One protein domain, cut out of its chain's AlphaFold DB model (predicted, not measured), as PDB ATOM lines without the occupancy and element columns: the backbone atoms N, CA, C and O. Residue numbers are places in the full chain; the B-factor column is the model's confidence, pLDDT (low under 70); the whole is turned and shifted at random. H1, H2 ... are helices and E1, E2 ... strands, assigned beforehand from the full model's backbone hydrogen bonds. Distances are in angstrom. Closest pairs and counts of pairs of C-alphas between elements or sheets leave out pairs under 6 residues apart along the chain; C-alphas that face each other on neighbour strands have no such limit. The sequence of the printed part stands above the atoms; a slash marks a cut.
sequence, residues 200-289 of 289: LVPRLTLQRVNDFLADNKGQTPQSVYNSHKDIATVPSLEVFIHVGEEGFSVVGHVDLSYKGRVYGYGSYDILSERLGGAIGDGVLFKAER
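AT A GLANCE: This is residues 200 to 289 of the 289 residues of an uncharacterized protein of Streptococcus thermophilus (UniProt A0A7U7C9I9). Picture a strongly twisted sheet of four strands, with the beginning of H1 near the end of E1 and the short H3 between E1 and E2. Beyond H1 the chain arcs back to E1 round an open gap, and residues 214 to 220 and 222 to 233, the latter including H2, stand free; a long loop, residues 267 to 282, joins E3 to E4. The printed part has 90 residues, with three named helices and four named strands in the order H1 H2 E1 H3 E2 E3 E4. The sheet runs E1 E2 E3 E4, all antiparallel, and the class is mixed. The whole is loose, with a radius of gyration of the C-alphas of 16.0 A, and flat, spanning 43 by 33 by 16 A.

HOW THE PARTS SIT: Start with the edge strand E1, residues 237 to 242, antiparallel to E2, residues 253 to 258; look for N 240 and O 255 at 2.8 A, within hydrogen-bond range. E2 and E3, residues 261 to 266, form a hairpin with N 263 and O 256 at 2.8 A. E3 and the edge strand E4, residues 283 to 288, form another, with N 283 and O 266 at 2.8 A. E2 E3 E4 are a meander, each strand the antiparallel neighbour of the one before. H1, residues 201 to 215, only grazes the sheet, with residues 202 to 206. It touches H3, residues 247 to 251, with residues 202 to 203 alone; the closest C-alphas, of Arg 203 and Val 250, are 5.8 A apart. H2, residues 222 to 225, is not on the sheet and is apart from H1 and H3. Every O i to N i+4 pair is within hydrogen-bond range in H1, 0 of 1 in H3, where 2 of 2 O i to N i+3 pairs are, and H2 is too short for one.

IN THESE COORDINATES: Find C-alpha 201 at (256.768, 293.243, 175.942); from there H1 runs 21.3 A. E1 starts at C-alpha 237, (238.323, 295.142, 190.358), and runs 16.3 A; E2 runs 16.7 A, E3 16.6 A and E4 16.8 A, to C-alpha 288 at (239.614, 283.967, 197.846). H2 measures 5.3 A and H3 8.5 A.

THE WHOLE: The C-alphas farthest apart, of Ala 232 and Leu 275, are 45.0 A apart. The printed part has no cut; the links H2 to E1 and E3 to E4 are long. Residues 217 to 235 have pLDDT under 70.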
ATOM      1  N   LEU A 200     257.447 289.716 173.699       83.56
ATOM      2  CA  LEU A 200     258.566 290.121 174.560       83.56
ATOM      3  C   LEU A 200     258.226 291.300 175.478       83.56
ATOM      4  O   LEU A 200     258.950 291.554 176.443       83.56
ATOM      5  N   VAL A 201     257.145 292.034 175.193       85.44
ATOM      6  CA  VAL A 201     256.768 293.243 175.942       85.44
ATOM      7  C   VAL A 201     256.622 292.975 177.448       85.44
ATOM      8  O   VAL A 201     257.180 293.764 178.218       85.44
ATOM      9  N   PRO A 202     255.955 291.893 177.904       83.69
ATOM     10  CA  PRO A 202     255.785 291.617 179.332       83.69
ATOM     11  C   PRO A 202     257.122 291.425 180.056       83.69
ATOM     12  O   PRO A 202     257.400 292.140 181.020       83.69
ATOM     13  N   ARG A 203     258.005 290.562 179.535       84.06
ATOM     14  CA  ARG A 203     259.347 290.323 180.101       84.06
ATOM     15  C   ARG A 203     260.197 291.589 180.149       84.06
ATOM     16  O   ARG A 203     260.789 291.891 181.181       84.06
ATOM     17  N   LEU A 204     260.252 292.338 179.045       85.31
ATOM     18  CA  LEU A 204     261.033 293.578 178.969       85.31
ATOM     19  C   LEU A 204     260.516 294.630 179.953       85.31
ATOM     20  O   LEU A 204     261.297 295.404 180.503       85.31
ATOM     21  N   THR A 205     259.203 294.665 180.176       83.00
ATOM     22  CA  THR A 205     258.590 295.573 181.150       83.00
ATOM     23  C   THR A 205     258.935 295.152 182.574       83.00
ATOM     24  O   THR A 205     259.359 296.002 183.354       83.00
ATOM     25  N   LEU A 206     258.838 293.857 182.895       82.12
ATOM     26  CA  LEU A 206     259.219 293.324 184.203       82.12
ATOM     27  C   LEU A 206     260.688 293.630 184.527       82.12
ATOM     28  O   LEU A 206     260.975 294.174 185.590       82.12
ATOM     29  N   GLN A 207     261.603 293.349 183.595       84.50
ATOM     30  CA  GLN A 207     263.031 293.626 183.774       84.50
ATOM     31  C   GLN A 207     263.288 295.111 184.039       84.50
ATOM     32  O   GLN A 207     263.934 295.443 185.023       84.50
ATOM     33  N   ARG A 208     262.694 296.017 183.248       83.88
ATOM     34  CA  ARG A 208     262.834 297.468 183.474       83.88
ATOM     35  C   ARG A 208     262.360 297.908 184.855       83.88
ATOM     36  O   ARG A 208     262.973 298.790 185.450       83.88
ATOM     37  N   VAL A 209     261.252 297.345 185.337       81.38
ATOM     38  CA  VAL A 209     260.725 297.657 186.671       81.38
ATOM     39  C   VAL A 209     261.670 297.124 187.750       81.38
ATOM     40  O   VAL A 209     262.002 297.865 188.672       81.38
ATOM     41  N   ASN A 210     262.144 295.885 187.613       82.88
ATOM     42  CA  ASN A 210     263.072 295.266 188.558       82.88
ATOM     43  C   ASN A 210     264.408 296.022 188.633       82.88
ATOM     44  O   ASN A 210     264.844 296.360 189.732       82.88
ATOM     45  N   ASP A 211     265.007 296.354 187.486       86.12
ATOM     46  CA  ASP A 211     266.257 297.119 187.400       86.12
ATOM     47  C   ASP A 211     266.097 298.497 188.059       86.12
ATOM     48  O   ASP A 211     266.913 298.917 188.880       86.12
ATOM     49  N   PHE A 212     264.986 299.183 187.773       83.06
ATOM     50  CA  PHE A 212     264.697 300.472 188.390       83.06
ATOM     51  C   PHE A 212     264.583 300.368 189.916       83.06
ATOM     52  O   PHE A 212     265.110 301.227 190.629       83.06
ATOM     53  N   LEU A 213     263.879 299.355 190.429       80.81
ATOM     54  CA  LEU A 213     263.700 299.147 191.869       80.81
ATOM     55  C   LEU A 213     265.023 298.798 192.561       80.81
ATOM     56  O   LEU A 213     265.281 299.300 193.657       80.81
ATOM     57  N   ALA A 214     265.881 298.003 191.914       82.75
ATOM     58  CA  ALA A 214     267.215 297.676 192.417       82.75
ATOM     59  C   ALA A 214     268.080 298.938 192.603       82.75
ATOM     60  O   ALA A 214     268.730 299.102 193.643       82.75
ATOM     61  N   ASP A 215     268.008 299.863 191.643       80.50
ATOM     62  CA  ASP A 215     268.737 301.135 191.663       80.50
ATOM     63  C   ASP A 215     268.111 302.185 192.602       80.50
ATOM     64  O   ASP A 215     268.778 303.133 193.023       80.50
ATOM     65  N   ASN A 216     266.832 302.035 192.964       74.62
ATOM     66  CA  ASN A 216     266.070 303.010 193.750       74.62
ATOM     67  C   ASN A 216     265.483 302.377 195.020       74.62
ATOM     68  O   ASN A 216     264.272 302.406 195.230       74.62
ATOM     69  N   LYS A 217     266.356 301.901 195.920       67.81
ATOM     70  CA  LYS A 217     266.020 301.209 197.190       67.81
ATOM     71  C   LYS A 217     265.008 301.917 198.116       67.81
ATOM     72  O   LYS A 217     264.502 301.294 199.041       67.81
ATOM     73  N   GLY A 218     264.734 303.208 197.906       64.62
ATOM     74  CA  GLY A 218     263.727 303.984 198.646       64.62
ATOM     75  C   GLY A 218     262.325 304.007 198.017       64.62
ATOM     76  O   GLY A 218     261.408 304.561 198.616       64.62
ATOM     77  N   GLN A 219     262.143 303.446 196.819       61.50
ATOM     78  CA  GLN A 219     260.839 303.275 196.174       61.50
ATOM     79  C   GLN A 219     260.398 301.821 196.309       61.50
ATOM     80  O   GLN A 219     261.044 300.909 195.804       61.50
ATOM     81  N   THR A 220     259.278 301.598 196.990       60.94
ATOM     82  CA  THR A 220     258.612 300.294 197.009       60.94
ATOM     83  C   THR A 220     257.708 300.154 195.780       60.94
ATOM     84  O   THR A 220     257.222 301.167 195.270       60.94
ATOM     85  N   PRO A 221     257.397 298.931 195.315       57.44
ATOM     86  CA  PRO A 221     256.388 298.712 194.272       57.44
ATOM     87  C   PRO A 221     255.039 299.386 194.590       57.44
ATOM     88  O   PRO A 221     254.368 299.887 193.689       57.44
ATOM     89  N   GLN A 222     254.669 299.500 195.874       54.72
ATOM     90  CA  GLN A 222     253.497 300.270 196.317       54.72
ATOM     91  C   GLN A 222     253.563 301.773 195.988       54.72
ATOM     92  O   GLN A 222     252.518 302.384 195.781       54.72
ATOM     93  N   SER A 223     254.748 302.387 195.897       53.69
ATOM     94  CA  SER A 223     254.881 303.816 195.554       53.69
ATOM     95  C   SER A 223     254.432 304.149 194.119       53.69
ATOM     96  O   SER A 223     254.133 305.302 193.816       53.69
ATOM     97  N   VAL A 224     254.314 303.131 193.257       52.69
ATOM     98  CA  VAL A 224     253.807 303.212 191.875       52.69
ATOM     99  C   VAL A 224     252.282 303.268 191.828       52.69
ATOM    100  O   VAL A 224     251.709 303.967 190.993       52.69
ATOM    101  N   TYR A 225     251.628 302.540 192.739       51.41
ATOM    102  CA  TYR A 225     250.181 302.308 192.735       51.41
ATOM    103  C   TYR A 225     249.353 303.570 193.027       51.41
ATOM    104  O   TYR A 225     248.207 303.666 192.594       51.41
ATOM    105  N   ASN A 226     249.936 304.562 193.704       49.94
ATOM    106  CA  ASN A 226     249.174 305.631 194.358       49.94
ATOM    107  C   ASN A 226     249.271 307.004 193.684       49.94
ATOM    108  O   ASN A 226     248.877 308.001 194.278       49.94
ATOM    109  N   SER A 227     249.759 307.098 192.444       50.00
ATOM    110  CA  SER A 227     249.930 308.417 191.809       50.00
ATOM    111  C   SER A 227     248.606 309.191 191.669       50.00
ATOM    112  O   SER A 227     248.626 310.421 191.640       50.00
ATOM    113  N   HIS A 228     247.460 308.496 191.582       49.59
ATOM    114  CA  HIS A 228     246.155 309.102 191.262       49.59
ATOM    115  C   HIS A 228     244.970 308.677 192.152       49.59
ATOM    116  O   HIS A 228     243.851 309.125 191.899       49.59
ATOM    117  N   LYS A 229     245.168 307.840 193.181       51.81
ATOM    118  CA  LYS A 229     244.118 307.491 194.155       51.81
ATOM    119  C   LYS A 229     244.712 307.217 195.531       51.81
ATOM    120  O   LYS A 229     245.603 306.381 195.652       51.81
ATOM    121  N   ASP A 230     244.130 307.829 196.558       52.09
ATOM    122  CA  ASP A 230     244.197 307.291 197.913       52.09
ATOM    123  C   ASP A 230     243.406 305.981 197.930       52.09
ATOM    124  O   ASP A 230     242.179 305.968 197.783       52.09
ATOM    125  N   ILE A 231     244.101 304.852 198.058       54.91
ATOM    126  CA  ILE A 231     243.473 303.532 198.182       54.91
ATOM    127  C   ILE A 231     242.975 303.381 199.629       54.91
ATOM    128  O   ILE A 231     243.494 302.594 200.409       54.91
ATOM    129  N   ALA A 232     241.979 304.183 200.012       55.25
ATOM    130  CA  ALA A 232     241.300 304.054 201.304       55.25
ATOM    131  C   ALA A 232     240.317 302.864 201.321       55.25
ATOM    132  O   ALA A 232     239.894 302.411 202.381       55.25
ATOM    133  N   THR A 233     239.957 302.338 200.146       61.78
ATOM    134  CA  THR A 233     238.997 301.239 199.976       61.78
ATOM    135  C   THR A 233     239.558 300.151 199.075       61.78
ATOM    136  O   THR A 233     240.176 300.459 198.053       61.78
ATOM    137  N   VAL A 234     239.263 298.890 199.403       65.25
ATOM    138  CA  VAL A 234     239.558 297.745 198.533       65.25
ATOM    139  C   VAL A 234     238.921 297.984 197.154       65.25
ATOM    140  O   VAL A 234     237.705 298.188 197.077       65.25
ATOM    141  N   PRO A 235     239.706 298.000 196.065       68.94
ATOM    142  CA  PRO A 235     239.177 298.228 194.726       68.94
ATOM    143  C   PRO A 235     238.180 297.129 194.330       68.94
ATOM    144  O   PRO A 235     238.341 295.956 194.655       68.94
ATOM    145  N   SER A 236     237.121 297.509 193.607       79.25
ATOM    146  CA  SER A 236     236.095 296.553 193.164       79.25
ATOM    147  C   SER A 236     236.605 295.568 192.110       79.25
ATOM    148  O   SER A 236     236.021 294.494 191.970       79.25
ATOM    149  N   LEU A 237     237.657 295.943 191.376       82.12
ATOM    150  CA  LEU A 237     238.323 295.142 190.358       82.12
ATOM    151  C   LEU A 237     239.836 295.353 190.458       82.12
ATOM    152  O   LEU A 237     240.301 296.494 190.477       82.12
ATOM    153  N   GLU A 238     240.580 294.257 190.454       84.56
ATOM    154  CA  GLU A 238     242.036 294.218 190.408       84.56
ATOM    155  C   GLU A 238     242.476 293.299 189.282       84.56
ATOM    156  O   GLU A 238     241.825 292.296 188.991       84.56
ATOM    157  N   VAL A 239     243.585 293.661 188.648       83.06
ATOM    158  CA  VAL A 239     244.176 292.906 187.551       83.06
ATOM    159  C   VAL A 239     245.578 292.521 187.990       83.06
ATOM    160  O   VAL A 239     246.422 293.397 188.185       83.06
ATOM    161  N   PHE A 240     245.820 291.229 188.165       83.75
ATOM    162  CA  PHE A 240     247.145 290.698 188.450       83.75
ATOM    163  C   PHE A 240     247.788 290.306 187.132       83.75
ATOM    164  O   PHE A 240     247.240 289.498 186.395       83.75
ATOM    165  N   ILE A 241     248.941 290.892 186.832       82.06
ATOM    166  CA  ILE A 241     249.756 290.504 185.684       82.06
ATOM    167  C   ILE A 241     250.986 289.824 186.260       82.06
ATOM    168  O   ILE A 241     251.801 290.483 186.910       82.06
ATOM    169  N   HIS A 242     251.114 288.521 186.046       81.19
ATOM    170  CA  HIS A 242     252.275 287.763 186.489       81.19
ATOM    171  C   HIS A 242     253.095 287.321 185.278       81.19
ATOM    172  O   HIS A 242     252.557 286.883 184.265       81.19
ATOM    173  N   VAL A 243     254.411 287.486 185.372       83.00
ATOM    174  CA  VAL A 243     255.372 287.170 184.312       83.00
ATOM    175  C   VAL A 243     256.490 286.360 184.953       83.00
ATOM    176  O   VAL A 243     257.102 286.816 185.916       83.00
ATOM    177  N   GLY A 244     256.715 285.146 184.456       76.94
ATOM    178  CA  GLY A 244     257.775 284.257 184.927       76.94
ATOM    179  C   GLY A 244     259.125 284.535 184.262       76.94
ATOM    180  O   GLY A 244     259.211 285.229 183.247       76.94
ATOM    181  N   GLU A 245     260.189 283.966 184.825       73.56
ATOM    182  CA  GLU A 245     261.562 284.148 184.328       73.56
ATOM    183  C   GLU A 245     261.916 283.197 183.168       73.56
ATOM    184  O   GLU A 245     262.732 283.536 182.301       73.56
ATOM    185  N   GLU A 246     261.254 282.036 183.116       73.69
ATOM    186  CA  GLU A 246     261.560 280.927 182.209       73.69
ATOM    187  C   GLU A 246     260.311 280.368 181.503       73.69
ATOM    188  O   GLU A 246     259.172 280.583 181.924       73.69
ATOM    189  N   GLY A 247     260.534 279.642 180.401       74.75
ATOM    190  CA  GLY A 247     259.484 278.959 179.640       74.75
ATOM    191  C   GLY A 247     258.439 279.892 179.014       74.75
ATOM    192  O   GLY A 247     258.715 281.048 178.688       74.75
ATOM    193  N   PHE A 248     257.215 279.382 178.840       73.38
ATOM    194  CA  PHE A 248     256.081 280.162 178.320       73.38
ATOM    195  C   PHE A 248     255.537 281.185 179.322       73.38
ATOM    196  O   PHE A 248     254.908 282.161 178.914       73.38
ATOM    197  N   SER A 249     255.858 281.042 180.610       74.69
ATOM    198  CA  SER A 249     255.498 282.000 181.660       74.69
ATOM    199  C   SER A 249     256.089 283.396 181.420       74.69
ATOM    200  O   SER A 249     255.580 284.381 181.951       74.69
ATOM    201  N   VAL A 250     257.116 283.504 180.570       79.06
ATOM    202  CA  VAL A 250     257.719 284.765 180.104       79.06
ATOM    203  C   VAL A 250     256.741 285.636 179.301       79.06
ATOM    204  O   VAL A 250     256.860 286.863 179.313       79.06
ATOM    205  N   VAL A 251     255.768 285.026 178.612       78.88
ATOM    206  CA  VAL A 251     254.700 285.754 177.897       78.88
ATOM    207  C   VAL A 251     253.732 286.409 178.889       78.88
ATOM    208  O   VAL A 251     253.086 287.403 178.568       78.88
ATOM    209  N   GLY A 252     253.694 285.908 180.122       79.31
ATOM    210  CA  GLY A 252     252.854 286.413 181.190       79.31
ATOM    211  C   GLY A 252     251.406 285.948 181.102       79.31
ATOM    212  O   GLY A 252     250.925 285.478 180.071       79.31
ATOM    213  N   HIS A 253     250.713 286.083 182.222       84.25
ATOM    214  CA  HIS A 253     249.318 285.705 182.371       84.25
ATOM    215  C   HIS A 253     248.601 286.690 183.294       84.25
ATOM    216  O   HIS A 253     249.228 287.445 184.046       84.25
ATOM    217  N   VAL A 254     247.279 286.755 183.135       86.50
ATOM    218  CA  VAL A 254     246.431 287.753 183.773       86.50
ATOM    219  C   VAL A 254     245.328 287.084 184.577       86.50
ATOM    220  O   VAL A 254     244.470 286.425 183.997       86.50
ATOM    221  N   ASP A 255     245.297 287.370 185.876       88.62
ATOM    222  CA  ASP A 255     244.186 287.017 186.761       88.62
ATOM    223  C   ASP A 255     243.387 288.262 187.145       88.62
ATOM    224  O   ASP A 255     243.911 289.380 187.216       88.62
ATOM    225  N   LEU A 256     242.102 288.076 187.431       91.00
ATOM    226  CA  LEU A 256     241.199 289.159 187.806       91.00
ATOM    227  C   LEU A 256     240.649 288.920 189.210       91.00
ATOM    228  O   LEU A 256     240.027 287.892 189.457       91.00
ATOM    229  N   SER A 257     240.801 289.882 190.121       89.56
ATOM    230  CA  SER A 257     240.069 289.894 191.394       89.56
ATOM    231  C   SER A 257     238.874 290.828 191.293       89.56
ATOM    232  O   SER A 257     239.025 292.019 191.041       89.56
ATOM    233  N   TYR A 258     237.667 290.297 191.479       89.69
ATOM    234  CA  TYR A 258     236.437 291.082 191.519       89.69
ATOM    235  C   TYR A 258     235.735 290.863 192.854       89.69
ATOM    236  O   TYR A 258     235.388 289.734 193.205       89.69
ATOM    237  N   LYS A 259     235.510 291.950 193.604       86.62
ATOM    238  CA  LYS A 259     234.878 291.920 194.940       86.62
ATOM    239  C   LYS A 259     235.505 290.876 195.889       86.62
ATOM    240  O   LYS A 259     234.783 290.115 196.531       86.62
ATOM    241  N   GLY A 260     236.838 290.827 195.955       84.50
ATOM    242  CA  GLY A 260     237.577 289.934 196.863       84.50
ATOM    243  C   GLY A 260     237.627 288.464 196.432       84.50
ATOM    244  O   GLY A 260     237.939 287.600 197.244       84.50
ATOM    245  N   ARG A 261     237.302 288.162 195.170       89.75
ATOM    246  CA  ARG A 261     237.419 286.820 194.584       89.75
ATOM    247  C   ARG A 261     238.295 286.862 193.351       89.75
ATOM    248  O   ARG A 261     237.994 287.627 192.436       89.75
ATOM    249  N   VAL A 262     239.323 286.024 193.329       90.94
ATOM    250  CA  VAL A 262     240.242 285.863 192.203       90.94
ATOM    251  C   VAL A 262     239.666 284.849 191.224       90.94
ATOM    252  O   VAL A 262     239.186 283.788 191.627       90.94
ATOM    253  N   TYR A 263     239.723 285.193 189.947       92.06
ATOM    254  CA  TYR A 263     239.376 284.362 188.808       92.06
ATOM    255  C   TYR A 263     240.608 284.279 187.911       92.06
ATOM    256  O   TYR A 263     241.061 285.310 187.406       92.06
ATOM    257  N   GLY A 264     241.122 283.069 187.720       89.94
ATOM    258  CA  GLY A 264     242.205 282.782 186.781       89.94
ATOM    259  C   GLY A 264     241.743 281.770 185.742       89.94
ATOM    260  O   GLY A 264     240.994 280.841 186.061       89.94
ATOM    261  N   TYR A 265     242.141 281.974 184.489       88.88
ATOM    262  CA  TYR A 265     241.793 281.087 183.380       88.88
ATOM    263  C   TYR A 265     243.004 280.839 182.498       88.88
ATOM    264  O   TYR A 265     243.471 281.752 181.817       88.88
ATOM    265  N   GLY A 266     243.467 279.594 182.455       84.88
ATOM    266  CA  GLY A 266     244.632 279.207 181.672       84.88
ATOM    267  C   GLY A 266     244.757 277.702 181.513       84.88
ATOM    268  O   GLY A 266     243.911 276.939 181.975       84.88
ATOM    269  N   SER A 267     245.831 277.277 180.859       83.00
ATOM    270  CA  SER A 267     246.188 275.865 180.717       83.00
ATOM    271  C   SER A 267     246.812 275.349 182.018       83.00
ATOM    272  O   SER A 267     248.026 275.206 182.097       83.00
ATOM    273  N   TYR A 268     245.999 275.137 183.058       83.75
ATOM    274  CA  TYR A 268     246.476 274.640 184.361       83.75
ATOM    275  C   TYR A 268     246.388 273.116 184.516       83.75
ATOM    276  O   TYR A 268     246.888 272.577 185.503       83.75
ATOM    277  N   ASP A 269     245.753 272.411 183.577       86.88
ATOM    278  CA  ASP A 269     245.759 270.949 183.566       86.88
ATOM    279  C   ASP A 269     247.034 270.431 182.892       86.88
ATOM    280  O   ASP A 269     247.102 270.294 181.668       86.88
ATOM    281  N   ILE A 270     248.022 270.095 183.721       85.00
ATOM    282  CA  ILE A 270     249.337 269.583 183.311       85.00
ATOM    283  C   ILE A 270     249.207 268.323 182.436       85.00
ATOM    284  O   ILE A 270     250.031 268.095 181.551       85.00
ATOM    285  N   LEU A 271     248.169 267.499 182.636       89.75
ATOM    286  CA  LEU A 271     247.975 266.271 181.853       89.75
ATOM    287  C   LEU A 271     247.488 266.556 180.425       89.75
ATOM    288  O   LEU A 271     247.676 265.729 179.529       89.75
ATOM    289  N   SER A 272     246.874 267.718 180.210       87.69
ATOM    290  CA  SER A 272     246.382 268.163 178.904       87.69
ATOM    291  C   SER A 272     247.441 268.911 178.079       87.69
ATOM    292  O   SER A 272     247.245 269.120 176.876       87.69
ATOM    293  N   GLU A 273     248.564 269.292 178.700       87.38
ATOM    294  CA  GLU A 273     249.594 270.122 178.081       87.38
ATOM    295  C   GLU A 273     250.287 269.438 176.894       87.38
ATOM    296  O   GLU A 273     250.665 268.264 176.903       87.38
ATOM    297  N   ARG A 274     250.507 270.217 175.835       86.19
ATOM    298  CA  ARG A 274     251.223 269.847 174.614       86.19
ATOM    299  C   ARG A 274     252.105 271.008 174.169       86.19
ATOM    300  O   ARG A 274     251.874 272.162 174.522       86.19
ATOM    301  N   LEU A 275     253.118 270.695 173.358       81.94
ATOM    302  CA  LEU A 275     254.083 271.676 172.836       81.94
ATOM    303  C   LEU A 275     254.751 272.512 173.946       81.94
ATOM    304  O   LEU A 275     254.920 273.720 173.806       81.94
ATOM    305  N   GLY A 276     255.112 271.865 175.059       76.06
ATOM    306  CA  GLY A 276     255.789 272.518 176.182       76.06
ATOM    307  C   GLY A 276     254.927 273.528 176.943       76.06
ATOM    308  O   GLY A 276     255.475 274.496 177.452       76.06
ATOM    309  N   GLY A 277     253.603 273.336 176.979       76.62
ATOM    310  CA  GLY A 277     252.658 274.216 177.679       76.62
ATOM    311  C   GLY A 277     252.007 275.286 176.792       76.62
ATOM    312  O   GLY A 277     251.216 276.092 177.272       76.62
ATOM    313  N   ALA A 278     252.302 275.302 175.485       78.00
ATOM    314  CA  ALA A 278     251.675 276.235 174.542       78.00
ATOM    315  C   ALA A 278     250.214 275.882 174.207       78.00
ATOM    316  O   ALA A 278     249.455 276.745 173.763       78.00
ATOM    317  N   ILE A 279     249.834 274.610 174.363       86.00
ATOM    318  CA  ILE A 279     248.474 274.109 174.142       86.00
ATOM    319  C   ILE A 279     248.086 273.259 175.348       86.00
ATOM    320  O   ILE A 279     248.841 272.370 175.717       86.00
ATOM    321  N   GLY A 280     246.894 273.468 175.888       87.12
ATOM    322  CA  GLY A 280     246.282 272.599 176.885       87.12
ATOM    323  C   GLY A 280     244.834 273.003 177.123       87.12
ATOM    324  O   GLY A 280     244.365 274.012 176.581       87.12
ATOM    325  N   ASP A 281     244.118 272.191 177.886       88.19
ATOM    326  CA  ASP A 281     242.716 272.424 178.190       88.19
ATOM    327  C   ASP A 281     242.587 273.602 179.167       88.19
ATOM    328  O   ASP A 281     243.319 273.735 180.152       88.19
ATOM    329  N   GLY A 282     241.655 274.506 178.864       86.81
ATOM    330  CA  GLY A 282     241.439 275.704 179.662       86.81
ATOM    331  C   GLY A 282     240.746 275.381 180.982       86.81
ATOM    332  O   GLY A 282     239.589 274.961 180.994       86.81
ATOM    333  N   VAL A 283     241.418 275.655 182.093       89.25
ATOM    334  CA  VAL A 283     240.893 275.498 183.449       89.25
ATOM    335  C   VAL A 283     240.558 276.872 184.010       89.25
ATOM    336  O   VAL A 283     241.412 277.754 184.089       89.25
ATOM    337  N   LEU A 284     239.304 277.048 184.421       91.50
ATOM    338  CA  LEU A 284     238.861 278.202 185.197       91.50
ATOM    339  C   LEU A 284     238.909 277.837 186.681       91.50
ATOM    340  O   LEU A 284     238.203 276.920 187.105       91.50
ATOM    341  N   PHE A 285     239.675 278.581 187.475       90.19
ATOM    342  CA  PHE A 285     239.650 278.450 188.930       90.19
ATOM    343  C   PHE A 285     239.137 279.725 189.597       90.19
ATOM    344  O   PHE A 285     239.162 280.824 189.035       90.19
ATOM    345  N   LYS A 286     238.655 279.554 190.827       92.88
ATOM    346  CA  LYS A 286     238.179 280.636 191.681       92.88
ATOM    347  C   LYS A 286     238.782 280.480 193.068       92.88
ATOM    348  O   LYS A 286     238.658 279.411 193.660       92.88
ATOM    349  N   ALA A 287     239.374 281.548 193.585       91.06
ATOM    350  CA  ALA A 287     239.973 281.580 194.914       91.06
ATOM    351  C   ALA A 287     239.518 282.818 195.699       91.06
ATOM    352  O   ALA A 287     239.027 283.799 195.125       91.06
ATOM    353  N   GLU A 288     239.651 282.759 197.022       88.31
ATOM    354  CA  GLU A 288     239.614 283.967 197.846       88.31
ATOM    355  C   GLU A 288     240.857 284.810 197.553       88.31
ATOM    356  O   GLU A 288     241.902 284.270 197.187       88.31
ATOM    357  N   ARG A 289     240.696 286.132 197.614       78.25
ATOM    358  CA  ARG A 289     241.781 287.080 197.365       78.25
ATOM    359  C   ARG A 289     242.745 287.155 198.545       78.25
ATOM    360  O   ARG A 289     242.241 287.261 199.682       78.25
TER     361      ARG A 289